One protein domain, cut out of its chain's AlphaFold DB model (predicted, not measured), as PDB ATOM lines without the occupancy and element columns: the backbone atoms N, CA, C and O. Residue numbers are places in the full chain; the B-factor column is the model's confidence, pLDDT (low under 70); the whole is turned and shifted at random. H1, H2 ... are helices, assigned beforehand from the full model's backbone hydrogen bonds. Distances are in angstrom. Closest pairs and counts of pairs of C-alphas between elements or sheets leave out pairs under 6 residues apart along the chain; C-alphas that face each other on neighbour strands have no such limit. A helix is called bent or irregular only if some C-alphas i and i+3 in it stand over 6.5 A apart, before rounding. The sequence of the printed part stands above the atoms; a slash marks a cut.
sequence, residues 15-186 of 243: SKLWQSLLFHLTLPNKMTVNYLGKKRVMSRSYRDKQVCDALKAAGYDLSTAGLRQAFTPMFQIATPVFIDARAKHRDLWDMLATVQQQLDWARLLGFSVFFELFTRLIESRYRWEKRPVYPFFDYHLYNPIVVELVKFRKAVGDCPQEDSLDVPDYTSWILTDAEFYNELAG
ATOM      1  N   SER A  15      14.578  28.695  17.143       44.53
ATOM      2  CA  SER A  15      14.280  27.836  15.985       44.53
ATOM      3  C   SER A  15      13.053  28.295  15.189       44.53
ATOM      4  O   SER A  15      12.891  27.906  14.033       44.53
ATOM      5  N   LYS A  16      12.161  29.099  15.786       47.84
ATOM      6  CA  LYS A  16      10.947  29.584  15.109       47.84
ATOM      7  C   LYS A  16      11.227  30.726  14.145       47.84
ATOM      8  O   LYS A  16      10.465  30.891  13.205       47.84
ATOM      9  N   LEU A  17      12.300  31.487  14.348       49.50
ATOM     10  CA  LEU A  17      12.669  32.577  13.448       49.50
ATOM     11  C   LEU A  17      13.141  32.054  12.104       49.50
ATOM     12  O   LEU A  17      12.683  32.548  11.086       49.50
ATOM     13  N   TRP A  18      13.930  30.984  12.093       48.53
ATOM     14  CA  TRP A  18      14.325  30.330  10.851       48.53
ATOM     15  C   TRP A  18      13.234  29.481  10.252       48.53
ATOM     16  O   TRP A  18      13.116  29.453   9.041       48.53
ATOM     17  N   GLN A  19      12.393  28.839  11.064       47.25
ATOM     18  CA  GLN A  19      11.178  28.241  10.527       47.25
ATOM     19  C   GLN A  19      10.261  29.304   9.938       47.25
ATOM     20  O   GLN A  19       9.659  29.007   8.935       47.25
ATOM     21  N   SER A  20      10.181  30.517  10.488       44.91
ATOM     22  CA  SER A  20       9.389  31.625   9.941       44.91
ATOM     23  C   SER A  20      10.031  32.205   8.680       44.91
ATOM     24  O   SER A  20       9.358  32.337   7.667       44.91
ATOM     25  N   LEU A  21      11.342  32.469   8.691       51.88
ATOM     26  CA  LEU A  21      12.103  32.923   7.528       51.88
ATOM     27  C   LEU A  21      12.015  31.875   6.415       51.88
ATOM     28  O   LEU A  21      11.602  32.203   5.317       51.88
ATOM     29  N   LEU A  22      12.276  30.598   6.707       50.84
ATOM     30  CA  LEU A  22      12.123  29.498   5.757       50.84
ATOM     31  C   LEU A  22      10.672  29.302   5.330       50.84
ATOM     32  O   LEU A  22      10.447  29.204   4.143       50.84
ATOM     33  N   PHE A  23       9.689  29.319   6.231       44.62
ATOM     34  CA  PHE A  23       8.258  29.227   5.897       44.62
ATOM     35  C   PHE A  23       7.808  30.381   4.994       44.62
ATOM     36  O   PHE A  23       6.991  30.191   4.100       44.62
ATOM     37  N   HIS A  24       8.383  31.572   5.169       46.44
ATOM     38  CA  HIS A  24       8.185  32.710   4.277       46.44
ATOM     39  C   HIS A  24       9.012  32.621   2.982       46.44
ATOM     40  O   HIS A  24       8.639  33.254   1.995       46.44
ATOM     41  N   LEU A  25      10.092  31.837   2.962       44.81
ATOM     42  CA  LEU A  25      10.926  31.559   1.788       44.81
ATOM     43  C   LEU A  25      10.485  30.291   1.011       44.81
ATOM     44  O   LEU A  25      10.968  30.094  -0.102       44.81
ATOM     45  N   THR A  26       9.587  29.444   1.548       41.84
ATOM     46  CA  THR A  26       9.226  28.115   0.994       41.84
ATOM     47  C   THR A  26       7.729  27.838   0.760       41.84
ATOM     48  O   THR A  26       7.407  26.681   0.503       41.84
ATOM     49  N   LEU A  27       6.844  28.854   0.719       37.69
ATOM     50  CA  LEU A  27       5.389  28.793   0.383       37.69
ATOM     51  C   LEU A  27       4.393  28.485   1.538       37.69
ATOM     52  O   LEU A  27       4.782  27.937   2.570       37.69
ATOM     53  N   PRO A  28       3.084  28.843   1.399       36.06
ATOM     54  CA  PRO A  28       2.175  29.088   2.528       36.06
ATOM     55  C   PRO A  28       1.609  27.841   3.222       36.06
ATOM     56  O   PRO A  28       0.687  27.965   4.024       36.06
ATOM     57  N   ASN A  29       2.137  26.641   2.983       31.36
ATOM     58  CA  ASN A  29       1.658  25.445   3.672       31.36
ATOM     59  C   ASN A  29       2.801  24.529   4.104       31.36
ATOM     60  O   ASN A  29       3.397  23.818   3.304       31.36
ATOM     61  N   LYS A  30       3.039  24.551   5.422       32.47
ATOM     62  CA  LYS A  30       3.657  23.516   6.264       32.47
ATOM     63  C   LYS A  30       4.594  22.546   5.528       32.47
ATOM     64  O   LYS A  30       4.275  21.371   5.365       32.47
ATOM     65  N   MET A  31       5.805  22.996   5.230       30.97
ATOM     66  CA  MET A  31       6.956  22.097   5.189       30.97
ATOM     67  C   MET A  31       7.938  22.521   6.270       30.97
ATOM     68  O   MET A  31       8.681  23.488   6.131       30.97
ATOM     69  N   THR A  32       7.924  21.792   7.383       32.09
ATOM     70  CA  THR A  32       8.996  21.840   8.375       32.09
ATOM     71  C   THR A  32      10.231  21.252   7.698       32.09
ATOM     72  O   THR A  32      10.379  20.036   7.601       32.09
ATOM     73  N   VAL A  33      11.083  22.115   7.142       34.50
ATOM     74  CA  VAL A  33      12.340  21.697   6.518       34.50
ATOM     75  C   VAL A  33      13.233  21.146   7.625       34.50
ATOM     76  O   VAL A  33      13.813  21.885   8.420       34.50
ATOM     77  N   ASN A  34      13.309  19.822   7.712       31.36
ATOM     78  CA  ASN A  34      14.272  19.150   8.564       31.36
ATOM     79  C   ASN A  34      15.658  19.368   7.961       31.36
ATOM     80  O   ASN A  34      16.025  18.774   6.950       31.36
ATOM     81  N   TYR A  35      16.425  20.248   8.595       37.88
ATOM     82  CA  TYR A  35      17.836  20.475   8.337       37.88
ATOM     83  C   TYR A  35      18.639  19.185   8.602       37.88
ATOM     84  O   TYR A  35      19.186  18.960   9.686       37.88
ATOM     85  N   LEU A  36      18.706  18.304   7.615       33.25
ATOM     86  CA  LEU A  36      19.556  17.119   7.620       33.25
ATOM     87  C   LEU A  36      20.882  17.458   6.936       33.25
ATOM     88  O   LEU A  36      21.143  17.073   5.808       33.25
ATOM     89  N   GLY A  37      21.717  18.214   7.645       36.50
ATOM     90  CA  GLY A  37      23.160  18.241   7.424       36.50
ATOM     91  C   GLY A  37      23.807  17.779   8.722       36.50
ATOM     92  O   GLY A  37      23.835  18.548   9.679       36.50
ATOM     93  N   LYS A  38      24.222  16.509   8.778       36.62
ATOM     94  CA  LYS A  38      24.744  15.814   9.971       36.62
ATOM     95  C   LYS A  38      26.195  16.186  10.346       36.62
ATOM     96  O   LYS A  38      26.757  15.528  11.205       36.62
ATOM     97  N   LYS A  39      26.803  17.203   9.726       40.19
ATOM     98  CA  LYS A  39      28.252  17.466   9.831       40.19
ATOM     99  C   LYS A  39      28.635  18.944  10.008       40.19
ATOM    100  O   LYS A  39      29.404  19.447   9.205       40.19
ATOM    101  N   ARG A  40      28.067  19.697  10.963       47.59
ATOM    102  CA  ARG A  40      28.587  21.053  11.283       47.59
ATOM    103  C   ARG A  40      28.515  21.361  12.782       47.59
ATOM    104  O   ARG A  40      27.506  21.077  13.423       47.59
ATOM    105  N   VAL A  41      29.596  21.958  13.286       40.47
ATOM    106  CA  VAL A  41      30.180  21.762  14.629       40.47
ATOM    107  C   VAL A  41      29.584  22.513  15.821       40.47
ATOM    108  O   VAL A  41      29.985  22.238  16.937       40.47
ATOM    109  N   MET A  42      28.568  23.369  15.696       37.38
ATOM    110  CA  MET A  42      27.896  23.898  16.899       37.38
ATOM    111  C   MET A  42      26.393  24.033  16.716       37.38
ATOM    112  O   MET A  42      25.902  24.276  15.614       37.38
ATOM    113  N   SER A  43      25.650  23.835  17.813       46.00
ATOM    114  CA  SER A  43      24.188  23.779  17.787       46.00
ATOM    115  C   SER A  43      23.608  25.015  17.091       46.00
ATOM    116  O   SER A  43      23.915  26.155  17.447       46.00
ATOM    117  N   ARG A  44      22.738  24.774  16.103       61.97
ATOM    118  CA  ARG A  44      22.078  25.798  15.271       61.97
ATOM    119  C   ARG A  44      21.526  26.966  16.092       61.97
ATOM    120  O   ARG A  44      21.685  28.118  15.720       61.97
ATOM    121  N   SER A  45      21.016  26.669  17.287       65.12
ATOM    122  CA  SER A  45      20.432  27.653  18.200       65.12
ATOM    123  C   SER A  45      21.363  28.800  18.621       65.12
ATOM    124  O   SER A  45      20.875  29.906  18.855       65.12
ATOM    125  N   TYR A  46      22.680  28.575  18.704       73.62
ATOM    126  CA  TYR A  46      23.628  29.619  19.100       73.62
ATOM    127  C   TYR A  46      23.865  30.630  17.970       73.62
ATOM    128  O   TYR A  46      23.769  31.833  18.197       73.62
ATOM    129  N   ARG A  47      24.093  30.153  16.739       76.69
ATOM    130  CA  ARG A  47      24.268  31.022  15.559       76.69
ATOM    131  C   ARG A  47      22.981  31.770  15.223       76.69
ATOM    132  O   ARG A  47      23.015  32.967  14.954       76.69
ATOM    133  N   ASP A  48      21.841  31.097  15.353       79.38
ATOM    134  CA  ASP A  48      20.523  31.710  15.204       79.38
ATOM    135  C   ASP A  48      20.353  32.896  16.160       79.38
ATOM    136  O   ASP A  48      19.899  33.969  15.762       79.38
ATOM    137  N   LYS A  49      20.758  32.710  17.422       85.00
ATOM    138  CA  LYS A  49      20.737  33.764  18.433       85.00
ATOM    139  C   LYS A  49      21.656  34.925  18.048       85.00
ATOM    140  O   LYS A  49      21.212  36.061  18.141       85.00
ATOM    141  N   GLN A  50      22.870  34.662  17.562       87.94
ATOM    142  CA  GLN A  50      23.789  35.720  17.114       87.94
ATOM    143  C   GLN A  50      23.179  36.584  16.004       87.94
ATOM    144  O   GLN A  50      23.245  37.806  16.086       87.94
ATOM    145  N   VAL A  51      22.524  35.970  15.012       89.19
ATOM    146  CA  VAL A  51      21.816  36.706  13.949       89.19
ATOM    147  C   VAL A  51      20.677  37.545  14.529       89.19
ATOM    148  O   VAL A  51      20.549  38.722  14.204       89.19
ATOM    149  N   CYS A  52      19.870  36.975  15.428       89.38
ATOM    150  CA  CYS A  52      18.771  37.702  16.069       89.38
ATOM    151  C   CYS A  52      19.258  38.880  16.923       89.38
ATOM    152  O   CYS A  52      18.633  39.940  16.920       89.38
ATOM    153  N   ASP A  53      20.341  38.687  17.671       90.38
ATOM    154  CA  ASP A  53      20.925  39.705  18.539       90.38
ATOM    155  C   ASP A  53      21.560  40.826  17.702       90.38
ATOM    156  O   ASP A  53      21.349  41.997  18.009       90.38
ATOM    157  N   ALA A  54      22.229  40.492  16.593       93.88
ATOM    158  CA  ALA A  54      22.757  41.466  15.635       93.88
ATOM    159  C   ALA A  54      21.651  42.300  14.970       93.88
ATOM    160  O   ALA A  54      21.756  43.522  14.899       93.88
ATOM    161  N   LEU A  55      20.558  41.662  14.537       93.38
ATOM    162  CA  LEU A  55      19.398  42.359  13.970       93.38
ATOM    163  C   LEU A  55      18.790  43.344  14.974       93.38
ATOM    164  O   LEU A  55      18.579  44.509  14.646       93.38
ATOM    165  N   LYS A  56      18.571  42.901  16.216       94.56
ATOM    166  CA  LYS A  56      18.059  43.761  17.292       94.56
ATOM    167  C   LYS A  56      18.997  44.919  17.609       94.56
ATOM    168  O   LYS A  56      18.530  46.036  17.795       94.56
ATOM    169  N   ALA A  57      20.301  44.659  17.681       95.25
ATOM    170  CA  ALA A  57      21.305  45.681  17.961       95.25
ATOM    171  C   ALA A  57      21.368  46.749  16.858       95.25
ATOM    172  O   ALA A  57      21.588  47.918  17.157       95.25
ATOM    173  N   ALA A  58      21.103  46.369  15.606       94.94
ATOM    174  CA  ALA A  58      20.954  47.293  14.483       94.94
ATOM    175  C   ALA A  58      19.554  47.943  14.389       94.94
ATOM    176  O   ALA A  58      19.290  48.700  13.461       94.94
ATOM    177  N   GLY A  59      18.656  47.681  15.346       94.19
ATOM    178  CA  GLY A  59      17.337  48.316  15.427       94.19
ATOM    179  C   GLY A  59      16.234  47.637  14.612       94.19
ATOM    180  O   GLY A  59      15.130  48.175  14.536       94.19
ATOM    181  N   TYR A  60      16.484  46.459  14.034       91.38
ATOM    182  CA  TYR A  60      15.457  45.702  13.322       91.38
ATOM    183  C   TYR A  60      14.565  44.931  14.294       91.38
ATOM    184  O   TYR A  60      15.032  44.236  15.202       91.38
ATOM    185  N   ASP A  61      13.256  44.996  14.060       89.81
ATOM    186  CA  ASP A  61      12.324  44.084  14.703       89.81
ATOM    187  C   ASP A  61      12.432  42.666  14.104       89.81
ATOM    188  O   ASP A  61      12.827  42.463  12.955       89.81
ATOM    189  N   LEU A  62      12.066  41.660  14.901       87.44
ATOM    190  CA  LEU A  62      12.069  40.254  14.475       87.44
ATOM    191  C   LEU A  62      10.721  39.820  13.873       87.44
ATOM    192  O   LEU A  62      10.419  38.626  13.821       87.44
ATOM    193  N   SER A  63       9.886  40.775  13.452       86.94
ATOM    194  CA  SER A  63       8.673  40.491  12.689       86.94
ATOM    195  C   SER A  63       9.016  40.229  11.222       86.94
ATOM    196  O   SER A  63      10.108  40.531  10.743       86.94
ATOM    197  N   THR A  64       8.061  39.703  10.458       81.06
ATOM    198  CA  THR A  64       8.228  39.503   9.012       81.06
ATOM    199  C   THR A  64       8.592  40.803   8.280       81.06
ATOM    200  O   THR A  64       9.340  40.760   7.304       81.06
ATOM    201  N   ALA A  65       8.094  41.958   8.739       85.88
ATOM    202  CA  ALA A  65       8.385  43.251   8.125       85.88
ATOM    203  C   ALA A  65       9.831  43.701   8.387       85.88
ATOM    204  O   ALA A  65      10.512  44.074   7.430       85.88
ATOM    205  N   GLY A  66      10.311  43.597   9.631       87.62
ATOM    206  CA  GLY A  66      11.693  43.923   9.992       87.62
ATOM    207  C   GLY A  66      12.702  42.979   9.344       87.62
ATOM    208  O   GLY A  66      13.691  43.430   8.774       87.62
ATOM    209  N   LEU A  67      12.403  41.677   9.288       87.81
ATOM    210  CA  LEU A  67      13.238  40.707   8.570       87.81
ATOM    211  C   LEU A  67      13.303  41.015   7.072       87.81
ATOM    212  O   LEU A  67      14.377  40.967   6.480       87.81
ATOM    213  N   ARG A  68      12.182  41.390   6.446       90.31
ATOM    214  CA  ARG A  68      12.193  41.853   5.051       90.31
ATOM    215  C   ARG A  68      13.094  43.071   4.887       90.31
ATOM    216  O   ARG A  68      13.911  43.089   3.975       90.31
ATOM    217  N   GLN A  69      12.962  44.059   5.764       92.00
ATOM    218  CA  GLN A  69      13.774  45.270   5.717       92.00
ATOM    219  C   GLN A  69      15.273  44.973   5.877       92.00
ATOM    220  O   GLN A  69      16.073  45.596   5.192       92.00
ATOM    221  N   ALA A  70      15.646  44.001   6.713       92.38
ATOM    222  CA  ALA A  70      17.042  43.633   6.946       92.38
ATOM    223  C   ALA A  70      17.655  42.779   5.821       92.38
ATOM    224  O   ALA A  70      18.813  42.974   5.447       92.38
ATOM    225  N   PHE A  71      16.899  41.816   5.282       93.62
ATOM    226  CA  PHE A  71      17.420  40.818   4.339       93.62
ATOM    227  C   PHE A  71      17.244  41.191   2.866       93.62
ATOM    228  O   PHE A  71      18.025  40.734   2.037       93.62
ATOM    229  N   THR A  72      16.267  42.022   2.500       93.81
ATOM    230  CA  THR A  72      16.143  42.513   1.116       93.81
ATOM    231  C   THR A  72      17.413  43.249   0.647       93.81
ATOM    232  O   THR A  72      17.936  42.882  -0.410       93.81
ATOM    233  N   PRO A  73      17.986  44.191   1.426       96.12
ATOM    234  CA  PRO A  73      19.234  44.860   1.063       96.12
ATOM    235  C   PRO A  73      20.413  43.907   0.866       96.12
ATOM    236  O   PRO A  73      21.287  44.187   0.054       96.12
ATOM    237  N   MET A  74      20.431  42.759   1.557       96.12
ATOM    238  CA  MET A  74      21.511  41.776   1.438       96.12
ATOM    239  C   MET A  74      21.719  41.334  -0.011       96.12
ATOM    240  O   MET A  74      22.845  41.353  -0.501       96.12
ATOM    241  N   PHE A  75      20.643  40.987  -0.718       96.44
ATOM    242  CA  PHE A  75      20.721  40.532  -2.109       96.44
ATOM    243  C   PHE A  75      20.852  41.688  -3.107       96.44
ATOM    244  O   PHE A  75      21.527  41.546  -4.129       96.44
ATOM    245  N   GLN A  76      20.284  42.852  -2.784       96.56
ATOM    246  CA  GLN A  76      20.445  44.068  -3.587       96.56
ATOM    247  C   GLN A  76      21.897  44.550  -3.608       96.56
ATOM    248  O   GLN A  76      22.392  44.937  -4.661       96.56
ATOM    249  N   ILE A  77      22.591  44.474  -2.471       97.31
ATOM    250  CA  ILE A  77      24.017  44.796  -2.343       97.31
ATOM    251  C   ILE A  77      24.879  43.674  -2.924       97.31
ATOM    252  O   ILE A  77      25.852  43.946  -3.626       97.31
ATOM    253  N   ALA A  78      24.531  42.407  -2.670       97.19
ATOM    254  CA  ALA A  78      25.305  41.277  -3.177       97.19
ATOM    255  C   ALA A  78      25.360  41.236  -4.706       97.19
ATOM    256  O   ALA A  78      26.401  40.905  -5.260       97.19
ATOM    257  N   THR A  79      24.282  41.610  -5.395       96.94
ATOM    258  CA  THR A  79      24.212  41.546  -6.864       96.94
ATOM    259  C   THR A  79      25.349  42.308  -7.564       96.94
ATOM    260  O   THR A  79      26.140  41.663  -8.256       96.94
ATOM    261  N   PRO A  80      25.504  43.637  -7.399       96.94
ATOM    262  CA  PRO A  80      26.590  44.370  -8.043       96.94
ATOM    263  C   PRO A  80      27.972  43.930  -7.546       96.94
ATOM    264  O   PRO A  80      28.902  43.870  -8.347       96.94
ATOM    265  N   VAL A  81      28.108  43.567  -6.262       96.88
ATOM    266  CA  VAL A  81      29.378  43.073  -5.701       96.88
ATOM    267  C   VAL A  81      29.825  41.796  -6.407       96.88
ATOM    268  O   VAL A  81      30.974  41.706  -6.826       96.88
ATOM    269  N   PHE A  82      28.929  40.825  -6.579       96.19
ATOM    270  CA  PHE A  82      29.253  39.544  -7.203       96.19
ATOM    271  C   PHE A  82      29.518  39.686  -8.703       96.19
ATOM    272  O   PHE A  82      30.431  39.045  -9.217       96.19
ATOM    273  N   ILE A  83      28.766  40.538  -9.408       93.94
ATOM    274  CA  ILE A  83      28.993  40.799 -10.840       93.94
ATOM    275  C   ILE A  83      30.388  41.401 -11.063       93.94
ATOM    276  O   ILE A  83      31.153  40.888 -11.881       93.94
ATOM    277  N   ASP A  84      30.739  42.452 -10.316       93.38
ATOM    278  CA  ASP A  84      32.048  43.110 -10.423       93.38
ATOM    279  C   ASP A  84      33.193  42.180  -9.998       93.38
ATOM    280  O   ASP A  84      34.220  42.079 -10.671       93.38
ATOM    281  N   ALA A  85      33.010  41.450  -8.899       90.12
ATOM    282  CA  ALA A  85      34.023  40.553  -8.368       90.12
ATOM    283  C   ALA A  85      34.278  39.342  -9.275       90.12
ATOM    284  O   ALA A  85      35.433  38.948  -9.444       90.12
ATOM    285  N   ARG A  86      33.238  38.794  -9.920       83.44
ATOM    286  CA  ARG A  86      33.374  37.700 -10.893       83.44
ATOM    287  C   ARG A  86      34.146  38.143 -12.135       83.44
ATOM    288  O   ARG A  86      34.991  37.394 -12.613       83.44
ATOM    289  N   ALA A  87      33.924  39.371 -12.611       86.19
ATOM    290  CA  ALA A  87      34.718  39.956 -13.696       86.19
ATOM    291  C   ALA A  87      36.204  40.132 -13.322       86.19
ATOM    292  O   ALA A  87      37.063  40.180 -14.199       86.19
ATOM    293  N   LYS A  88      36.508  40.201 -12.020       90.00
ATOM    294  CA  LYS A  88      37.860  40.332 -11.459       90.00
ATOM    295  C   LYS A  88      38.431  39.017 -10.918       90.00
ATOM    296  O   LYS A  88      39.463  39.062 -10.257       90.00
ATOM    297  N   HIS A  89      37.774  37.880 -11.165       87.06
ATOM    298  CA  HIS A  89      38.182  36.557 -10.669       87.06
ATOM    299  C   HIS A  89      38.441  36.510  -9.154       87.06
ATOM    300  O   HIS A  89      39.369  35.846  -8.705       87.06
ATOM    301  N   ARG A  90      37.655  37.248  -8.364       87.69
ATOM    302  CA  ARG A  90      37.731  37.161  -6.900       87.69
ATOM    303  C   ARG A  90      36.991  35.930  -6.399       87.69
ATOM    304  O   ARG A  90      36.031  35.494  -7.031       87.69
ATOM    305  N   ASP A  91      37.387  35.453  -5.230       88.25
ATOM    306  CA  ASP A  91      36.748  34.314  -4.582       88.25
ATOM    307  C   ASP A  91      35.477  34.729  -3.832       88.25
ATOM    308  O   ASP A  91      35.332  35.872  -3.383       88.25
ATOM    309  N   LEU A  92      34.566  33.769  -3.631       88.38
ATOM    310  CA  LEU A  92      33.309  33.952  -2.892       88.38
ATOM    311  C   LEU A  92      33.515  34.608  -1.512       88.38
ATOM    312  O   LEU A  92      32.678  35.391  -1.058       88.38
ATOM    313  N   TRP A  93      34.636  34.311  -0.853       87.69
ATOM    314  CA  TRP A  93      34.994  34.868   0.450       87.69
ATOM    315  C   TRP A  93      35.132  36.396   0.425       87.69
ATOM    316  O   TRP A  93      34.498  37.093   1.222       87.69
ATOM    317  N   ASP A  94      35.894  36.926  -0.532       89.62
ATOM    318  CA  ASP A  94      36.129  38.368  -0.669       89.62
ATOM    319  C   ASP A  94      34.849  39.109  -1.058       89.62
ATOM    320  O   ASP A  94      34.587  40.231  -0.601       89.62
ATOM    321  N   MET A  95      34.016  38.463  -1.879       93.88
ATOM    322  CA  MET A  95      32.701  38.987  -2.241       93.88
ATOM    323  C   MET A  95      31.833  39.139  -0.996       93.88
ATOM    324  O   MET A  95      31.315  40.223  -0.729       93.88
ATOM    325  N   LEU A  96      31.707  38.079  -0.195       94.19
ATOM    326  CA  LEU A  96      30.865  38.092   0.999       94.19
ATOM    327  C   LEU A  96      31.382  39.042   2.075       94.19
ATOM    328  O   LEU A  96      30.563  39.680   2.733       94.19
ATOM    329  N   ALA A  97      32.699  39.225   2.200       93.62
ATOM    330  CA  ALA A  97      33.273  40.231   3.100       93.62
ATOM    331  C   ALA A  97      32.804  41.634   2.714       93.62
ATOM    332  O   ALA A  97      32.357  42.409   3.560       93.62
ATOM    333  N   THR A  98      32.833  41.923   1.415       96.06
ATOM    334  CA  THR A  98      32.400  43.206   0.858       96.06
ATOM    335  C   THR A  98      30.898  43.436   1.058       96.06
ATOM    336  O   THR A  98      30.486  44.554   1.371       96.06
ATOM    337  N   VAL A  99      30.067  42.396   0.919       96.94
ATOM    338  CA  VAL A  99      28.619  42.482   1.194       96.94
ATOM    339  C   VAL A  99      28.359  42.702   2.683       96.94
ATOM    340  O   VAL A  99      27.597  43.596   3.048       96.94
ATOM    341  N   GLN A 100      29.012  41.927   3.552       97.25
ATOM    342  CA  GLN A 100      28.863  42.036   5.004       97.25
ATOM    343  C   GLN A 100      29.199  43.448   5.486       97.25
ATOM    344  O   GLN A 100      28.456  44.036   6.267       97.25
ATOM    345  N   GLN A 101      30.289  44.021   4.976       96.81
ATOM    346  CA  GLN A 101      30.722  45.374   5.306       96.81
ATOM    347  C   GLN A 101      29.760  46.463   4.836       96.81
ATOM    348  O   GLN A 101      29.925  47.601   5.257       96.81
ATOM    349  N   GLN A 102      28.760  46.180   4.010       96.94
ATOM    350  CA  GLN A 102      27.773  47.171   3.565       96.94
ATOM    351  C   GLN A 102      26.426  47.052   4.289       96.94
ATOM    352  O   GLN A 102      25.578  47.927   4.140       96.94
ATOM    353  N   LEU A 103      26.245  46.018   5.112       96.69
ATOM    354  CA  LEU A 103      25.030  45.770   5.881       96.69
ATOM    355  C   LEU A 103      25.269  46.099   7.358       96.69
ATOM    356  O   LEU A 103      26.125  45.507   8.012       96.69
ATOM    357  N   ASP A 104      24.487  47.028   7.890       96.12
ATOM    358  CA  ASP A 104      24.547  47.497   9.279       96.12
ATOM    359  C   ASP A 104      24.477  46.363  10.316       96.12
ATOM    360  O   ASP A 104      25.359  46.258  11.170       96.12
ATOM    361  N   TRP A 105      23.496  45.467  10.210       96.12
ATOM    362  CA  TRP A 105      23.346  44.323  11.111       96.12
ATOM    363  C   TRP A 105      24.417  43.256  10.880       96.12
ATOM    364  O   TRP A 105      24.874  42.615  11.824       96.12
ATOM    365  N   ALA A 106      24.854  43.059   9.635       95.88
ATOM    366  CA  ALA A 106      25.790  41.989   9.309       95.88
ATOM    367  C   ALA A 106      27.213  42.285   9.797       95.88
ATOM    368  O   ALA A 106      27.944  41.357  10.139       95.88
ATOM    369  N   ARG A 107      27.602  43.563   9.889       96.19
ATOM    370  CA  ARG A 107      28.880  43.996  10.487       96.19
ATOM    371  C   ARG A 107      29.044  43.554  11.943       96.19
ATOM    372  O   ARG A 107      30.169  43.440  12.413       96.19
ATOM    373  N   LEU A 108      27.939  43.302  12.649       94.25
ATOM    374  CA  LEU A 108      27.941  42.838  14.040       94.25
ATOM    375  C   LEU A 108      28.162  41.323  14.165       94.25
ATOM    376  O   LEU A 108      28.301  40.805  15.272       94.25
ATOM    377  N   LEU A 109      28.172  40.598  13.044       91.69
ATOM    378  CA  LEU A 109      28.366  39.155  13.016       91.69
ATOM    379  C   LEU A 109      29.828  38.792  12.775       91.69
ATOM    380  O   LEU A 109      30.544  39.442  12.017       91.69
ATOM    381  N   GLY A 110      30.253  37.672  13.360       89.25
ATOM    382  CA  GLY A 110      31.465  37.004  12.899       89.25
ATOM    383  C   GLY A 110      31.299  36.580  11.439       89.25
ATOM    384  O   GLY A 110      30.226  36.113  11.050       89.25
ATOM    385  N   PHE A 111      32.358  36.717  10.639       88.56
ATOM    386  CA  PHE A 111      32.306  36.422   9.205       88.56
ATOM    387  C   PHE A 111      31.739  35.024   8.914       88.56
ATOM    388  O   PHE A 111      30.866  34.866   8.067       88.56
ATOM    389  N   SER A 112      32.175  34.004   9.660       87.12
ATOM    390  CA  SER A 112      31.715  32.619   9.484       87.12
ATOM    391  C   SER A 112      30.203  32.450   9.676       87.12
ATOM    392  O   SER A 112      29.582  31.626   9.006       87.12
ATOM    393  N   VAL A 113      29.593  33.254  10.553       88.44
ATOM    394  CA  VAL A 113      28.143  33.263  10.794       88.44
ATOM    395  C   VAL A 113      27.417  33.889   9.609       88.44
ATOM    396  O   VAL A 113      26.426  33.337   9.137       88.44
ATOM    397  N   PHE A 114      27.927  35.011   9.098       91.75
ATOM    398  CA  PHE A 114      27.371  35.662   7.914       91.75
ATOM    399  C   PHE A 114      27.488  34.779   6.665       91.75
ATOM    400  O   PHE A 114      26.513  34.613   5.934       91.75
ATOM    401  N   PHE A 115      28.653  34.163   6.458       90.06
ATOM    402  CA  PHE A 115      28.910  33.236   5.361       90.06
ATOM    403  C   PHE A 115      27.947  32.048   5.383       90.06
ATOM    404  O   PHE A 115      27.321  31.727   4.368       90.06
ATOM    405  N   GLU A 116      27.775  31.403   6.543       86.81
ATOM    406  CA  GLU A 116      26.802  30.318   6.665       86.81
ATOM    407  C   GLU A 116      25.387  30.824   6.385       86.81
ATOM    408  O   GLU A 116      24.665  30.205   5.609       86.81
ATOM    409  N   LEU A 117      24.983  31.950   6.971       89.50
ATOM    410  CA  LEU A 117      23.655  32.513   6.750       89.50
ATOM    411  C   LEU A 117      23.378  32.739   5.258       89.50
ATOM    412  O   LEU A 117      22.358  32.274   4.745       89.50
ATOM    413  N   PHE A 118      24.299  33.390   4.551       92.75
ATOM    414  CA  PHE A 118      24.164  33.648   3.122       92.75
ATOM    415  C   PHE A 118      24.034  32.345   2.323       92.75
ATOM    416  O   PHE A 118      23.063  32.149   1.590       92.75
ATOM    417  N   THR A 119      24.968  31.411   2.513       90.19
ATOM    418  CA  THR A 119      24.983  30.130   1.786       90.19
ATOM    419  C   THR A 119      23.759  29.269   2.096       90.19
ATOM    420  O   THR A 119      23.233  28.609   1.202       90.19
ATOM    421  N   ARG A 120      23.217  29.328   3.317       86.56
ATOM    422  CA  ARG A 120      21.974  28.636   3.697       86.56
ATOM    423  C   ARG A 120      20.739  29.189   3.006       86.56
ATOM    424  O   ARG A 120      19.848  28.406   2.671       86.56
ATOM    425  N   LEU A 121      20.654  30.501   2.793       90.25
ATOM    426  CA  LEU A 121      19.548  31.094   2.033       90.25
ATOM    427  C   LEU A 121      19.583  30.620   0.575       90.25
ATOM    428  O   LEU A 121      18.550  30.208   0.043       90.25
ATOM    429  N   ILE A 122      20.777  30.581  -0.027       91.38
ATOM    430  CA  ILE A 122      20.999  30.035  -1.374       91.38
ATOM    431  C   ILE A 122      20.624  28.551  -1.422       91.38
ATOM    432  O   ILE A 122      19.819  28.149  -2.258       91.38
ATOM    433  N   GLU A 123      21.133  27.742  -0.490       88.25
ATOM    434  CA  GLU A 123      20.860  26.301  -0.400       88.25
ATOM    435  C   GLU A 123      19.361  26.020  -0.253       88.25
ATOM    436  O   GLU A 123      18.820  25.128  -0.910       88.25
ATOM    437  N   SER A 124      18.675  26.790   0.592       84.19
ATOM    438  CA  SER A 124      17.235  26.644   0.822       84.19
ATOM    439  C   SER A 124      16.445  26.907  -0.453       84.19
ATOM    440  O   SER A 124      15.544  26.134  -0.789       84.19
ATOM    441  N   ARG A 125      16.818  27.950  -1.203       87.31
ATOM    442  CA  ARG A 125      16.195  28.253  -2.491       87.31
ATOM    443  C   ARG A 125      16.518  27.197  -3.546       87.31
ATOM    444  O   ARG A 125      15.598  26.715  -4.198       87.31
ATOM    445  N   TYR A 126      17.779  26.789  -3.662       86.19
ATOM    446  CA  TYR A 126      18.221  25.736  -4.581       86.19
ATOM    447  C   TYR A 126      17.458  24.423  -4.355       86.19
ATOM    448  O   TYR A 126      16.975  23.799  -5.296       86.19
ATOM    449  N   ARG A 127      17.273  24.015  -3.093       84.31
ATOM    450  CA  ARG A 127      16.493  22.814  -2.744       84.31
ATOM    451  C   ARG A 127      15.016  22.943  -3.090       84.31
ATOM    452  O   ARG A 127      14.424  21.963  -3.534       84.31
ATOM    453  N   TRP A 128      14.430  24.118  -2.876       82.94
ATOM    454  CA  TRP A 128      13.042  24.380  -3.244       82.94
ATOM    455  C   TRP A 128      12.842  24.305  -4.767       82.94
ATOM    456  O   TRP A 128      11.872  23.711  -5.223       82.94
ATOM    457  N   GLU A 129      13.799  24.792  -5.562       80.50
ATOM    458  CA  GLU A 129      13.741  24.731  -7.033       80.50
ATOM    459  C   GLU A 129      13.850  23.310  -7.599       80.50
ATOM    460  O   GLU A 129      13.325  23.055  -8.676       80.50
ATOM    461  N   LYS A 130      14.450  22.356  -6.871       80.44
ATOM    462  CA  LYS A 130      14.454  20.936  -7.275       80.44
ATOM    463  C   LYS A 130      13.086  20.270  -7.173       80.44
ATOM    464  O   LYS A 130      12.858  19.232  -7.790       80.44
ATOM    465  N   ARG A 131      12.208  20.785  -6.312       78.69
ATOM    466  CA  ARG A 131      10.866  20.240  -6.066       78.69
ATOM    467  C   ARG A 131       9.893  21.387  -5.835       78.69
ATOM    468  O   ARG A 131       9.420  21.567  -4.707       78.69
ATOM    469  N   PRO A 132       9.624  22.182  -6.878       74.19
ATOM    470  CA  PRO A 132       8.808  23.357  -6.713       74.19
ATOM    471  C   PRO A 132       7.367  22.975  -6.408       74.19
ATOM    472  O   PRO A 132       6.804  22.049  -6.991       74.19
ATOM    473  N   VAL A 133       6.761  23.708  -5.483       72.00
ATOM    474  CA  VAL A 133       5.333  23.597  -5.175       72.00
ATOM    475  C   VAL A 133       4.647  24.835  -5.734       72.00
ATOM    476  O   VAL A 133       5.240  25.910  -5.766       72.00
ATOM    477  N   TYR A 134       3.408  24.696  -6.208       64.12
ATOM    478  CA  TYR A 134       2.637  25.852  -6.651       64.12
ATOM    479  C   TYR A 134       2.489  26.873  -5.507       64.12
ATOM    480  O   TYR A 134       2.178  26.472  -4.379       64.12
ATOM    481  N   PRO A 135       2.618  28.180  -5.785       63.59
ATOM    482  CA  PRO A 135       2.898  28.774  -7.094       63.59
ATOM    483  C   PRO A 135       4.398  28.881  -7.418       63.59
ATOM    484  O   PRO A 135       5.122  29.539  -6.689       63.59
ATOM    485  N   PHE A 136       4.860  28.296  -8.533       68.06
ATOM    486  CA  PHE A 136       6.290  28.258  -8.906       68.06
ATOM    487  C   PHE A 136       6.771  29.477  -9.719       68.06
ATOM    488  O   PHE A 136       7.901  29.937  -9.545       68.06
ATOM    489  N   PHE A 137       5.904  30.036 -10.567       70.38
ATOM    490  CA  PHE A 137       6.201  31.208 -11.409       70.38
ATOM    491  C   PHE A 137       5.434  32.459 -10.993       70.38
ATOM    492  O   PHE A 137       5.488  33.491 -11.660       70.38
ATOM    493  N   ASP A 138       4.717  32.376  -9.874       78.94
ATOM    494  CA  ASP A 138       3.955  33.502  -9.374       78.94
ATOM    495  C   ASP A 138       4.789  34.364  -8.411       78.94
ATOM    496  O   ASP A 138       4.629  34.346  -7.188       78.94
ATOM    497  N   TYR A 139       5.722  35.126  -8.981       77.06
ATOM    498  CA  TYR A 139       6.643  35.958  -8.206       77.06
ATOM    499  C   TYR A 139       5.953  37.064  -7.400       77.06
ATOM    500  O   TYR A 139       6.538  37.547  -6.431       77.06
ATOM    501  N   HIS A 140       4.729  37.473  -7.752       78.50
ATOM    502  CA  HIS A 140       4.011  38.494  -6.983       78.50
ATOM    503  C   HIS A 140       3.445  37.945  -5.667       78.50
ATOM    504  O   HIS A 140       3.185  38.714  -4.741       78.50
ATOM    505  N   LEU A 141       3.312  36.621  -5.555       78.38
ATOM    506  CA  LEU A 141       2.930  35.933  -4.322       78.38
ATOM    507  C   LEU A 141       4.127  35.652  -3.403       78.38
ATOM    508  O   LEU A 141       3.948  35.162  -2.285       78.38
ATOM    509  N   TYR A 142       5.349  35.944  -3.850       79.44
ATOM    510  CA  TYR A 142       6.553  35.671  -3.074       79.44
ATOM    511  C   TYR A 142       6.838  36.753  -2.047       79.44
ATOM    512  O   TYR A 142       6.590  37.943  -2.242       79.44
ATOM    513  N   ASN A 143       7.453  36.329  -0.944       82.19
ATOM    514  CA  ASN A 143       8.072  37.268  -0.029       82.19
ATOM    515  C   ASN A 143       9.154  38.070  -0.790       82.19
ATOM    516  O   ASN A 143       9.950  37.460  -1.511       82.19
ATOM    517  N   PRO A 144       9.242  39.403  -0.621       86.31
ATOM    518  CA  PRO A 144      10.237  40.226  -1.308       86.31
ATOM    519  C   PRO A 144      11.688  39.758  -1.136       86.31
ATOM    520  O   PRO A 144      12.481  39.921  -2.056       86.31
ATOM    521  N   ILE A 145      12.035  39.111  -0.017       89.06
ATOM    522  CA  ILE A 145      13.363  38.504   0.162       89.06
ATOM    523  C   ILE A 145      13.607  37.412  -0.892       89.06
ATOM    524  O   ILE A 145      14.680  37.362  -1.482       89.06
ATOM    525  N   VAL A 146      12.611  36.556  -1.160       88.19
ATOM    526  CA  VAL A 146      12.704  35.500  -2.186       88.19
ATOM    527  C   VAL A 146      12.863  36.116  -3.566       88.19
ATOM    528  O   VAL A 146      13.675  35.639  -4.351       88.19
ATOM    529  N   VAL A 147      12.095  37.167  -3.867       89.44
ATOM    530  CA  VAL A 147      12.168  37.854  -5.161       89.44
ATOM    531  C   VAL A 147      13.579  38.385  -5.400       89.44
ATOM    532  O   VAL A 147      14.160  38.122  -6.451       89.44
ATOM    533  N   GLU A 148      14.159  39.075  -4.420       93.75
ATOM    534  CA  GLU A 148      15.517  39.614  -4.533       93.75
ATOM    535  C   GLU A 148      16.585  38.517  -4.560       93.75
ATOM    536  O   GLU A 148      17.534  38.611  -5.331       93.75
ATOM    537  N   LEU A 149      16.399  37.428  -3.813       93.56
ATOM    538  CA  LEU A 149      17.264  36.251  -3.884       93.56
ATOM    539  C   LEU A 149      17.247  35.605  -5.280       93.56
ATOM    540  O   LEU A 149      18.301  35.268  -5.814       93.56
ATOM    541  N   VAL A 150      16.073  35.444  -5.898       90.81
ATOM    542  CA  VAL A 150      15.965  34.905  -7.266       90.81
ATOM    543  C   VAL A 150      16.631  35.843  -8.266       90.81
ATOM    544  O   VAL A 150      17.420  35.379  -9.087       90.81
ATOM    545  N   LYS A 151      16.362  37.152  -8.179       92.81
ATOM    546  CA  LYS A 151      17.012  38.158  -9.033       92.81
ATOM    547  C   LYS A 151      18.529  38.095  -8.909       92.81
ATOM    548  O   LYS A 151      19.204  38.044  -9.931       92.81
ATOM    549  N   PHE A 152      19.046  38.036  -7.682       95.88
ATOM    550  CA  PHE A 152      20.471  37.881  -7.410       95.88
ATOM    551  C   PHE A 152      21.032  36.635  -8.102       95.88
ATOM    552  O   PHE A 152      21.958  36.749  -8.902       95.88
ATOM    553  N   ARG A 153      20.442  35.455  -7.862       94.12
ATOM    554  CA  ARG A 153      20.943  34.185  -8.418       94.12
ATOM    555  C   ARG A 153      20.925  34.168  -9.946       94.12
ATOM    556  O   ARG A 153      21.894  33.709 -10.549       94.12
ATOM    557  N   LYS A 154      19.882  34.722 -10.574       92.56
ATOM    558  CA  LYS A 154      19.823  34.885 -12.034       92.56
ATOM    559  C   LYS A 154      20.889  35.855 -12.535       92.56
ATOM    560  O   LYS A 154      21.620  35.526 -13.465       92.56
ATOM    561  N   ALA A 155      21.027  37.017 -11.903       94.00
ATOM    562  CA  ALA A 155      21.975  38.048 -12.318       94.00
ATOM    563  C   ALA A 155      23.436  37.572 -12.254       94.00
ATOM    564  O   ALA A 155      24.231  37.897 -13.132       94.00
ATOM    565  N   VAL A 156      23.783  36.758 -11.253       93.38
ATOM    566  CA  VAL A 156      25.139  36.207 -11.094       93.38
ATOM    567  C   VAL A 156      25.333  34.867 -11.807       93.38
ATOM    568  O   VAL A 156      26.378  34.242 -11.641       93.38
ATOM    569  N   GLY A 157      24.348  34.403 -12.582       90.69
ATOM    570  CA  GLY A 157      24.404  33.134 -13.311       90.69
ATOM    571  C   GLY A 157      24.585  31.910 -12.409       90.69
ATOM    572  O   GLY A 157      25.279  30.974 -12.795       90.69
ATOM    573  N   ASP A 158      24.038  31.943 -11.192       91.56
ATOM    574  CA  ASP A 158      24.004  30.803 -10.262       91.56
ATOM    575  C   ASP A 158      22.796  29.884 -10.493       91.56
ATOM    576  O   ASP A 158      22.783  28.740 -10.042       91.56
ATOM    577  N   CYS A 159      21.777  30.363 -11.206       88.12
ATOM    578  CA  CYS A 159      20.644  29.555 -11.631       88.12
ATOM    579  C   CYS A 159      20.250  29.855 -13.093       88.12
ATOM    580  O   CYS A 159      20.705  30.856 -13.663       88.12
ATOM    581  N   PRO A 160      19.441  28.983 -13.721       82.88
ATOM    582  CA  PRO A 160      18.957  29.169 -15.086       82.88
ATOM    583  C   PRO A 160      18.225  30.503 -15.266       82.88
ATOM    584  O   PRO A 160      17.505  30.962 -14.378       82.88
ATOM    585  N   GLN A 161      18.391  31.115 -16.442       80.88
ATOM    586  CA  GLN A 161      17.703  32.367 -16.776       80.88
ATOM    587  C   GLN A 161      16.207  32.145 -17.002       80.88
ATOM    588  O   GLN A 161      15.376  32.941 -16.554       80.88
ATOM    589  N   GLU A 162      15.878  31.037 -17.664       78.25
ATOM    590  CA  GLU A 162      14.513  30.665 -17.996       78.25
ATOM    591  C   GLU A 162      13.889  29.798 -16.910       78.25
ATOM    592  O   GLU A 162      14.469  28.842 -16.394       78.25
ATOM    593  N   ASP A 163      12.662  30.168 -16.591       73.31
ATOM    594  CA  ASP A 163      11.805  29.527 -15.620       73.31
ATOM    595  C   ASP A 163      11.034  28.408 -16.336       73.31
ATOM    596  O   ASP A 163      10.031  28.658 -17.000       73.31
ATOM    597  N   SER A 164      11.533  27.172 -16.252       69.75
ATOM    598  CA  SER A 164      10.925  25.998 -16.895       69.75
ATOM    599  C   SER A 164      10.709  24.861 -15.889       69.75
ATOM    600  O   SER A 164      11.345  24.807 -14.838       69.75
ATOM    601  N   LEU A 165       9.771  23.961 -16.185       68.75
ATOM    602  CA  LEU A 165       9.644  22.686 -15.467       68.75
ATOM    603  C   LEU A 165      10.646  21.645 -15.989       68.75
ATOM    604  O   LEU A 165      11.010  20.735 -15.253       68.75
ATOM    605  N   ASP A 166      11.134  21.839 -17.217       70.25
ATOM    606  CA  ASP A 166      12.074  20.964 -17.922       70.25
ATOM    607  C   ASP A 166      13.487  21.571 -17.945       70.25
ATOM    608  O   ASP A 166      14.210  21.491 -18.940       70.25
ATOM    609  N   VAL A 167      13.880  22.257 -16.869       65.75
ATOM    610  CA  VAL A 167      15.237  22.803 -16.767       65.75
ATOM    611  C   VAL A 167      16.219  21.630 -16.647       65.75
ATOM    612  O   VAL A 167      16.017  20.770 -15.787       65.75
ATOM    613  N   PRO A 168      17.296  21.590 -17.457       67.25
ATOM    614  CA  PRO A 168      18.362  20.616 -17.267       67.25
ATOM    615  C   PRO A 168      18.937  20.708 -15.850       67.25
ATOM    616  O   PRO A 168      18.988  21.789 -15.258       67.25
ATOM    617  N   ASP A 169      19.398  19.576 -15.314       77.12
ATOM    618  CA  ASP A 169      20.078  19.555 -14.022       77.12
ATOM    619  C   ASP A 169      21.189  20.611 -14.004       77.12
ATOM    620  O   ASP A 169      22.091  20.613 -14.846       77.12
ATOM    621  N   TYR A 170      21.104  21.532 -13.044       85.06
ATOM    622  CA  TYR A 170      22.074  22.602 -12.883       85.06
ATOM    623  C   TYR A 170      22.688  22.564 -11.481       85.06
ATOM    624  O   TYR A 170      22.051  22.206 -10.477       85.06
ATOM    625  N   THR A 171      23.950  22.972 -11.416       88.50
ATOM    626  CA  THR A 171      24.722  23.050 -10.179       88.50
ATOM    627  C   THR A 171      24.921  24.513  -9.818       88.50
ATOM    628  O   THR A 171      25.377  25.303 -10.642       88.50
ATOM    629  N   SER A 172      24.563  24.878  -8.588       92.00
ATOM    630  CA  SER A 172      24.843  26.209  -8.051       92.00
ATOM    631  C   SER A 172      26.340  26.333  -7.782       92.00
ATOM    632  O   SER A 172      26.863  25.655  -6.898       92.00
ATOM    633  N   TRP A 173      27.017  27.206  -8.531       92.62
ATOM    634  CA  TRP A 173      28.449  27.445  -8.354       92.62
ATOM    635  C   TRP A 173      28.742  28.063  -6.983       92.62
ATOM    636  O   TRP A 173      29.750  27.728  -6.375       92.62
ATOM    637  N   ILE A 174      27.824  28.877  -6.442       93.06
ATOM    638  CA  ILE A 174      27.963  29.453  -5.095       93.06
ATOM    639  C   ILE A 174      28.003  28.343  -4.040       93.06
ATOM    640  O   ILE A 174      28.781  28.413  -3.089       93.06
ATOM    641  N   LEU A 175      27.154  27.319  -4.180       92.06
ATOM    642  CA  LEU A 175      27.140  26.191  -3.250       92.06
ATOM    643  C   LEU A 175      28.360  25.288  -3.425       92.06
ATOM    644  O   LEU A 175      28.880  24.813  -2.420       92.06
ATOM    645  N   THR A 176      28.834  25.091  -4.657       90.75
ATOM    646  CA  THR A 176      30.081  24.360  -4.930       90.75
ATOM    647  C   THR A 176      31.286  25.055  -4.295       90.75
ATOM    648  O   THR A 176      32.029  24.416  -3.553       90.75
ATOM    649  N   ASP A 177      31.438  26.366  -4.491       88.62
ATOM    650  CA  ASP A 177      32.512  27.151  -3.867       88.62
ATOM    651  C   ASP A 177      32.411  27.122  -2.339       88.62
ATOM    652  O   ASP A 177      33.412  27.002  -1.629       88.62
ATOM    653  N   ALA A 178      31.189  27.197  -1.802       88.12
ATOM    654  CA  ALA A 178      30.972  27.107  -0.366       88.12
ATOM    655  C   ALA A 178      31.343  25.729   0.197       88.12
ATOM    656  O   ALA A 178      31.871  25.654   1.306       88.12
ATOM    657  N   GLU A 179      31.057  24.639  -0.513       85.50
ATOM    658  CA  GLU A 179      31.458  23.285  -0.120       85.50
ATOM    659  C   GLU A 179      32.980  23.157  -0.089       85.50
ATOM    660  O   GLU A 179      33.525  22.811   0.959       85.50
ATOM    661  N   PHE A 180      33.654  23.586  -1.158       81.06
ATOM    662  CA  PHE A 180      35.114  23.604  -1.239       81.06
ATOM    663  C   PHE A 180      35.750  24.409  -0.098       81.06
ATOM    664  O   PHE A 180      36.706  23.959   0.529       81.06
ATOM    665  N   TYR A 181      35.177  25.564   0.253       74.19
ATOM    666  CA  TYR A 181      35.641  26.340   1.404       74.19
ATOM    667  C   TYR A 181      35.492  25.582   2.728       74.19
ATOM    668  O   TYR A 181      36.397  25.607   3.559       74.19
ATOM    669  N   ASN A 182      34.357  24.912   2.949       72.62
ATOM    670  CA  ASN A 182      34.168  24.141   4.179       72.62
ATOM    671  C   ASN A 182      35.183  22.997   4.275       72.62
ATOM    672  O   ASN A 182      35.679  22.739   5.365       72.62
ATOM    673  N   GLU A 183      35.516  22.351   3.158       73.44
ATOM    674  CA  GLU A 183      36.551  21.315   3.101       73.44
ATOM    675  C   GLU A 183      37.951  21.888   3.372       73.44
ATOM    676  O   GLU A 183      38.667  21.368   4.227       73.44
ATOM    677  N   LEU A 184      38.316  23.004   2.728       69.44
ATOM    678  CA  LEU A 184      39.603  23.684   2.935       69.44
ATOM    679  C   LEU A 184      39.785  24.224   4.355       69.44
ATOM    680  O   LEU A 184      40.896  24.218   4.878       69.44
ATOM    681  N   ALA A 185      38.705  24.659   5.002       65.12
ATOM    682  CA  ALA A 185      38.710  25.085   6.399       65.12
ATOM    683  C   ALA A 185      38.842  23.908   7.393       65.12
ATOM    684  O   ALA A 185      38.547  24.069   8.578       65.12
ATOM    685  N   GLY A 186      39.264  22.724   6.928       52.41
ATOM    686  CA  GLY A 186      39.437  21.521   7.743       52.41
ATOM    687  C   GLY A 186      38.122  20.818   8.060       52.41
ATOM    688  O   GLY A 186      37.999  20.169   9.094       52.41
TER     689      GLY A 186
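Overview. This is residues 15 to 186 of the 243 residues of an uncharacterized protein of Xylaria flabelliformis (UniProt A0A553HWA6). A compact cluster of seven helices, mostly crossed where they touch, has H5 running through its middle, with H4 and H7 packed on H5. The longest helix, H3, lies side by side with H6, while H4 folds back from the end of H3 as a helical hairpin; H1 and H2, set crosswise to each other, lie at one edge. The printed part has 172 residues with seven named helices, H1 to H7 in chain order, and no named strand; its class is all helix. It is compact, with a radius of gyration of the C-alphas of 15.6 A, and its rounded outline spans 42 by 40 by 31 A.

Along the chain. H1, residues 15 to 25, begins at C-alpha 15 at (14.280, 27.836, 15.985). H2 is residues 44 to 57, 20.1 A long. H3, residues 64 to 87, is 34.9 A long and begins at C-alpha 64 at (8.228, 39.503, 9.012); it is neither bent nor irregular, but only just: C-alphas 70 and 73 are 6.4 A apart. H4 is residues 92 to 100, and H5, residues 111 to 129, is 27.3 A long. H6 is residues 144 to 155. H7, residues 173 to 184, ends at C-alpha 184 at (39.603, 23.684, 2.935).

Arrangement. H1 and H2 only just touch, with 3 pairs of C-alphas within 8 A, H2 through residues 45 to 48 alone; the closest C-alphas, of Ser 15 and Ser 45, are 6.5 A apart, and the lines are about perpendicular at 77 degrees. H2 is close to but not clearly touching H3, C-alphas 55 and 70 being closest at 7.5 A. H3 touches H6 at a shallow tilt of 8 degrees, the same way, closest at C-alphas 72 and 145, 5.0 A. The hairpin of H3 and H4 has a steep tilt of 44 degrees, opposite ways; H3 touches H4 with residues 74 to 85 alone, closest at C-alphas 78 and 99, 5.6 A. H4 touches residues 111 to 115 of H5, about perpendicular at 74 degrees, with C-alphas 96 and 115 closest at 6.8 A. H5 touches H7 through residues 119 to 123 and 174 to 178, at a steep tilt of 44 degrees, opposite ways; C-alphas 119 and 175 are closest at 6.7 A. H3 and H5 are apart. Every O i to N i+4 pair is within hydrogen-bond range in H1, H2, H4, H5, H6 and H7, and 16 of 20 are in H3.

Size, cuts and confidence. The C-alphas farthest apart, of Ala 57 and Asp 166, are 44.5 A apart. The printed part has no cut. The links H1 to H2, H5 to H6 and H6 to H7 are long. Mean pLDDT of the printed part is 78.8; 41 residues are under 70, among them residues 15 to 45.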